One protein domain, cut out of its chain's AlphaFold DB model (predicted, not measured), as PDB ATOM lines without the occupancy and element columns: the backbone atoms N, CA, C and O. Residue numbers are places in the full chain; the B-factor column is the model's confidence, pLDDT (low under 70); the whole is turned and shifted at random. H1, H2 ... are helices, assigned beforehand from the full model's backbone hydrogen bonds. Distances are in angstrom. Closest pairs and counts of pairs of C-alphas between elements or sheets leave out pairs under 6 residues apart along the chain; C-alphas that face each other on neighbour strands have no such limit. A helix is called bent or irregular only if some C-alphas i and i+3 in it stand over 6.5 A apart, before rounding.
ATOM      1  N   ARG A   5     -11.576 -46.197  21.044       65.12
ATOM      2  CA  ARG A   5     -12.354 -45.241  21.856       65.12
ATOM      3  C   ARG A   5     -13.316 -44.388  21.020       65.12
ATOM      4  O   ARG A   5     -14.418 -44.104  21.487       65.12
ATOM      5  N   ARG A   6     -12.954 -44.010  19.789       60.50
ATOM      6  CA  ARG A   6     -13.848 -43.256  18.891       60.50
ATOM      7  C   ARG A   6     -14.983 -44.116  18.352       60.50
ATOM      8  O   ARG A   6     -16.109 -43.637  18.292       60.50
ATOM      9  N   LEU A   7     -14.719 -45.388  18.050       62.25
ATOM     10  CA  LEU A   7     -15.762 -46.335  17.634       62.25
ATOM     11  C   LEU A   7     -16.774 -46.610  18.757       62.25
ATOM     12  O   LEU A   7     -17.975 -46.638  18.504       62.25
ATOM     13  N   ALA A   8     -16.311 -46.733  20.006       64.69
ATOM     14  CA  ALA A   8     -17.194 -46.893  21.163       64.69
ATOM     15  C   ALA A   8     -18.082 -45.657  21.405       64.69
ATOM     16  O   ALA A   8     -19.272 -45.799  21.683       64.69
ATOM     17  N   ARG A   9     -17.530 -44.443  21.252       61.34
ATOM     18  CA  ARG A   9     -18.303 -43.196  21.382       61.34
ATOM     19  C   ARG A   9     -19.370 -43.071  20.289       61.34
ATOM     20  O   ARG A   9     -20.520 -42.810  20.615       61.34
ATOM     21  N   LEU A  10     -19.015 -43.344  19.031       60.06
ATOM     22  CA  LEU A  10     -19.966 -43.328  17.914       60.06
ATOM     23  C   LEU A  10     -21.119 -44.322  18.119       60.06
ATOM     24  O   LEU A  10     -22.263 -44.001  17.812       60.06
ATOM     25  N   ARG A  11     -20.837 -45.503  18.682       57.00
ATOM     26  CA  ARG A  11     -21.863 -46.501  19.009       57.00
ATOM     27  C   ARG A  11     -22.841 -46.008  20.083       57.00
ATOM     28  O   ARG A  11     -24.043 -46.094  19.884       57.00
ATOM     29  N   LEU A  12     -22.334 -45.405  21.161       62.16
ATOM     30  CA  LEU A  12     -23.154 -44.802  22.224       62.16
ATOM     31  C   LEU A  12     -24.019 -43.628  21.745       62.16
ATOM     32  O   LEU A  12     -25.078 -43.367  22.316       62.16
ATOM     33  N   ASP A  13     -23.546 -42.864  20.762       63.72
ATOM     34  CA  ASP A  13     -24.327 -41.783  20.158       63.72
ATOM     35  C   ASP A  13     -25.454 -42.357  19.282       63.72
ATOM     36  O   ASP A  13     -26.605 -41.949  19.428       63.72
ATOM     37  N   LEU A  14     -25.163 -43.366  18.451       59.94
ATOM     38  CA  LEU A  14     -26.164 -44.061  17.628       59.94
ATOM     39  C   LEU A  14     -27.269 -44.711  18.475       59.94
ATOM     40  O   LEU A  14     -28.447 -44.468  18.219       59.94
ATOM     41  N   ASP A  15     -26.899 -45.433  19.536       65.19
ATOM     42  CA  ASP A  15     -27.854 -46.088  20.442       65.19
ATOM     43  C   ASP A  15     -28.790 -45.063  21.120       65.19
ATOM     44  O   ASP A  15     -29.989 -45.303  21.298       65.19
ATOM     45  N   ARG A  16     -28.268 -43.873  21.461       68.00
ATOM     46  CA  ARG A  16     -29.071 -42.767  22.008       68.00
ATOM     47  C   ARG A  16     -30.036 -42.188  20.980       68.00
ATOM     48  O   ARG A  16     -31.175 -41.879  21.329       68.00
ATOM     49  N   HIS A  17     -29.605 -42.048  19.731       70.25
ATOM     50  CA  HIS A  17     -30.471 -41.573  18.656       70.25
ATOM     51  C   HIS A  17     -31.605 -42.558  18.364       70.25
ATOM     52  O   HIS A  17     -32.755 -42.132  18.245       70.25
ATOM     53  N   ASP A  18     -31.321 -43.857  18.320       73.88
ATOM     54  CA  ASP A  18     -32.343 -44.884  18.100       73.88
ATOM     55  C   ASP A  18     -33.341 -44.953  19.263       73.88
ATOM     56  O   ASP A  18     -34.554 -45.012  19.040       73.88
ATOM     57  N   SER A  19     -32.857 -44.811  20.501       77.94
ATOM     58  CA  SER A  19     -33.708 -44.738  21.698       77.94
ATOM     59  C   SER A  19     -34.635 -43.515  21.681       77.94
ATOM     60  O   SER A  19     -35.832 -43.628  21.953       77.94
ATOM     61  N   ALA A  20     -34.119 -42.339  21.308       82.31
ATOM     62  CA  ALA A  20     -34.918 -41.116  21.208       82.31
ATOM     63  C   ALA A  20     -35.979 -41.201  20.096       82.31
ATOM     64  O   ALA A  20     -37.110 -40.743  20.268       82.31
ATOM     65  N   ARG A  21     -35.642 -41.828  18.962       81.12
ATOM     66  CA  ARG A  21     -36.585 -42.064  17.860       81.12
ATOM     67  C   ARG A  21     -37.700 -43.021  18.263       81.12
ATOM     68  O   ARG A  21     -38.859 -42.760  17.945       81.12
ATOM     69  N   ALA A  22     -37.374 -44.091  18.985       83.00
ATOM     70  CA  ALA A  22     -38.369 -45.021  19.503       83.00
ATOM     71  C   ALA A  22     -39.351 -44.318  20.456       83.00
ATOM     72  O   ALA A  22     -40.564 -44.450  20.288       83.00
ATOM     73  N   ALA A  23     -38.840 -43.498  21.381       87.38
ATOM     74  CA  ALA A  23     -39.668 -42.731  22.310       87.38
ATOM     75  C   ALA A  23     -40.600 -41.737  21.586       87.38
ATOM     76  O   ALA A  23     -41.790 -41.666  21.889       87.38
ATOM     77  N   ALA A  24     -40.089 -41.013  20.584       88.38
ATOM     78  CA  ALA A  24     -40.895 -40.085  19.790       88.38
ATOM     79  C   ALA A  24     -42.000 -40.800  18.990       88.38
ATOM     80  O   ALA A  24     -43.133 -40.324  18.933       88.38
ATOM     81  N   ALA A  25     -41.697 -41.961  18.400       88.62
ATOM     82  CA  ALA A  25     -42.700 -42.756  17.698       88.62
ATOM     83  C   ALA A  25     -43.790 -43.282  18.643       88.62
ATOM     84  O   ALA A  25     -44.968 -43.248  18.292       88.62
ATOM     85  N   GLN A  26     -43.411 -43.720  19.845       89.50
ATOM     86  CA  GLN A  26     -44.355 -44.196  20.851       89.50
ATOM     87  C   GLN A  26     -45.287 -43.078  21.337       89.50
ATOM     88  O   GLN A  26     -46.486 -43.298  21.490       89.50
ATOM     89  N   PHE A  27     -44.763 -41.866  21.526       93.38
ATOM     90  CA  PHE A  27     -45.578 -40.705  21.886       93.38
ATOM     91  C   PHE A  27     -46.600 -40.349  20.792       93.38
ATOM     92  O   PHE A  27     -47.761 -40.069  21.084       93.38
ATOM     93  N   LEU A  28     -46.201 -40.421  19.520       91.94
ATOM     94  CA  LEU A  28     -47.110 -40.189  18.393       91.94
ATOM     95  C   LEU A  28     -48.205 -41.261  18.287       91.94
ATOM     96  O   LEU A  28     -49.340 -40.928  17.956       91.94
ATOM     97  N   ASP A  29     -47.910 -42.521  18.610       88.50
ATOM     98  CA  ASP A  29     -48.940 -43.565  18.686       88.50
ATOM     99  C   ASP A  29     -49.961 -43.286  19.795       88.50
ATOM    100  O   ASP A  29     -51.162 -43.465  19.590       88.50
ATOM    101  N   GLN A  30     -49.503 -42.804  20.953       93.56
ATOM    102  CA  GLN A  30     -50.389 -42.420  22.056       93.56
ATOM    103  C   GLN A  30     -51.302 -41.253  21.664       93.56
ATOM    104  O   GLN A  30     -52.499 -41.292  21.948       93.56
ATOM    105  N   LEU A  31     -50.772 -40.251  20.954       93.38
ATOM    106  CA  LEU A  31     -51.576 -39.154  20.410       93.38
ATOM    107  C   LEU A  31     -52.586 -39.647  19.371       93.38
ATOM    108  O   LEU A  31     -53.746 -39.253  19.430       93.38
ATOM    109  N   ALA A  32     -52.184 -40.546  18.469       90.88
ATOM    110  CA  ALA A  32     -53.090 -41.139  17.487       90.88
ATOM    111  C   ALA A  32     -54.259 -41.871  18.163       90.88
ATOM    112  O   ALA A  32     -55.402 -41.709  17.744       90.88
ATOM    113  N   ALA A  33     -53.984 -42.636  19.224       89.31
ATOM    114  CA  ALA A  33     -55.007 -43.337  19.995       89.31
ATOM    115  C   ALA A  33     -55.941 -42.373  20.748       89.31
ATOM    116  O   ALA A  33     -57.141 -42.621  20.825       89.31
ATOM    117  N   ALA A  34     -55.408 -41.267  21.274       93.31
ATOM    118  CA  ALA A  34     -56.183 -40.287  22.030       93.31
ATOM    119  C   ALA A  34     -57.059 -39.386  21.144       93.31
ATOM    120  O   ALA A  34     -58.168 -39.033  21.537       93.31
ATOM    121  N   THR A  35     -56.578 -38.998  19.959       92.38
ATOM    122  CA  THR A  35     -57.272 -38.034  19.084       92.38
ATOM    123  C   THR A  35     -57.950 -38.675  17.878       92.38
ATOM    124  O   THR A  35     -58.659 -37.984  17.150       92.38
ATOM    125  N   ASN A  36     -57.705 -39.965  17.626       88.88
ATOM    126  CA  ASN A  36     -58.113 -40.682  16.415       88.88
ATOM    127  C   ASN A  36     -57.660 -39.993  15.105       88.88
ATOM    128  O   ASN A  36     -58.290 -40.138  14.057       88.88
ATOM    129  N   ASP A  37     -56.565 -39.222  15.153       89.50
ATOM    130  CA  ASP A  37     -56.002 -38.550  13.977       89.50
ATOM    131  C   ASP A  37     -54.907 -39.422  13.345       89.50
ATOM    132  O   ASP A  37     -53.823 -39.636  13.899       89.50
ATOM    133  N   ALA A  38     -55.183 -39.896  12.129       81.19
ATOM    134  CA  ALA A  38     -54.288 -40.746  11.348       81.19
ATOM    135  C   ALA A  38     -52.940 -40.079  11.000       81.19
ATOM    136  O   ALA A  38     -51.977 -40.774  10.659       81.19
ATOM    137  N   ARG A  39     -52.830 -38.744  11.087       87.44
ATOM    138  CA  ARG A  39     -51.574 -38.016  10.843       87.44
ATOM    139  C   ARG A  39     -50.495 -38.388  11.858       87.44
ATOM    140  O   ARG A  39     -49.335 -38.524  11.464       87.44
ATOM    141  N   TYR A  40     -50.865 -38.621  13.119       86.88
ATOM    142  CA  TYR A  40     -49.917 -39.014  14.162       86.88
ATOM    143  C   TYR A  40     -49.379 -40.431  13.939       86.88
ATOM    144  O   TYR A  40     -48.169 -40.636  13.989       86.88
ATOM    145  N   SER A  41     -50.240 -41.382  13.560       80.69
ATOM    146  CA  SER A  41     -49.814 -42.745  13.205       80.69
ATOM    147  C   SER A  41     -48.879 -42.756  11.985       80.69
ATOM    148  O   SER A  41     -47.834 -43.412  11.992       80.69
ATOM    149  N   ARG A  42     -49.180 -41.948  10.955       80.25
ATOM    150  CA  ARG A  42     -48.296 -41.783   9.788       80.25
ATOM    151  C   ARG A  42     -46.939 -41.194  10.185       80.25
ATOM    152  O   ARG A  42     -45.909 -41.688   9.728       80.25
ATOM    153  N   ALA A  43     -46.918 -40.175  11.042       85.31
ATOM    154  CA  ALA A  43     -45.678 -39.592  11.548       85.31
ATOM    155  C   ALA A  43     -44.864 -40.606  12.376       85.31
ATOM    156  O   ALA A  43     -43.662 -40.745  12.151       85.31
ATOM    157  N   ALA A  44     -45.511 -41.392  13.244       85.44
ATOM    158  CA  ALA A  44     -44.868 -42.470  13.999       85.44
ATOM    159  C   ALA A  44     -44.245 -43.527  13.074       85.44
ATOM    160  O   ALA A  44     -43.147 -44.023  13.337       85.44
ATOM    161  N   GLY A  45     -44.923 -43.852  11.968       81.69
ATOM    162  CA  GLY A  45     -44.405 -44.723  10.914       81.69
ATOM    163  C   GLY A  45     -43.164 -44.151  10.223       81.69
ATOM    164  O   GLY A  45     -42.202 -44.881   9.999       81.69
ATOM    165  N   HIS A  46     -43.132 -42.843   9.949       81.69
ATOM    166  CA  HIS A  46     -41.949 -42.180   9.388       81.69
ATOM    167  C   HIS A  46     -40.760 -42.150  10.353       81.69
ATOM    168  O   HIS A  46     -39.628 -42.311   9.910       81.69
ATOM    169  N   ILE A  47     -40.995 -41.982  11.659       83.38
ATOM    170  CA  ILE A  47     -39.921 -42.021  12.662       83.38
ATOM    171  C   ILE A  47     -39.384 -43.447  12.839       83.38
ATOM    172  O   ILE A  47     -38.165 -43.614  12.937       83.38
ATOM    173  N   ARG A  48     -40.262 -44.466  12.847       80.25
ATOM    174  CA  ARG A  48     -39.891 -45.894  12.942       80.25
ATOM    175  C   ARG A  48     -39.217 -46.428  11.693       80.25
ATOM    176  O   ARG A  48     -38.318 -47.258  11.794       80.25
ATOM    177  N   GLY A  49     -39.616 -45.942  10.522       71.00
ATOM    178  CA  GLY A  49     -38.842 -46.143   9.313       71.00
ATOM    179  C   GLY A  49     -37.457 -45.548   9.538       71.00
ATOM    180  O   GLY A  49     -37.295 -44.329   9.542       71.00
TER     181      GLY A  49
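What this domain is: This is residues 5 to 49 of the 114 residues of an uncharacterized protein of Ferruginivarius sediminum (UniProt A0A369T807). A lopsided helical hairpin: one long, straight helix, H1, makes the whole length, and a short helix, H2, folds back beside its last part after a tight turn. The first residues of H1, 5 to 17, stick out as a free arm beyond the hairpin. The printed part has 45 residues with two named helices, H1 then H2 along the chain, and no named strand; its class is all helix. It is only just loose, close to extended, with a radius of gyration of the C-alphas of 13.8 A, and its C-alphas span 46 by 15 by 6 A, a rod.

How they stand to each other: H1, residues 5 to 35, and H2, residues 38 to 48, form a helical hairpin. They touch, with 24 pairs of C-alphas within 8 A, and H1 does so with residues 21 to 32 alone. The closest C-alphas of the two are those of Ala 25 and Ala 44, 4.3 A apart. The helices run opposite ways at a shallow tilt of 13 degrees. Their centres are 13.9 A apart. In both H1 and H2 every O i to N i+4 pair is within hydrogen-bond range.

Where its parts are: H1 begins at C-alpha 5, at (-12.354, -45.241, 21.856), and reaches C-alpha 35 at (-57.272, -38.034, 19.084), 45.6 A from first to last C-alpha. Asn 36 and Asp 37 make the tight link. H2 measures 15.4 A from first to last C-alpha and ends at C-alpha 48, at (-39.891, -45.894, 12.942). Neither helix is bent.

The domain as a whole: The two C-alphas farthest apart are those of Arg 5 and Asn 36, at 46.3 A. Without residues 5 to 17, which stand free, the body has 32 residues spanning 26 by 14 by 6 A. The printed part has no cut. The mean pLDDT of the printed part is 79.2, and residues 5 to 16 are under 70.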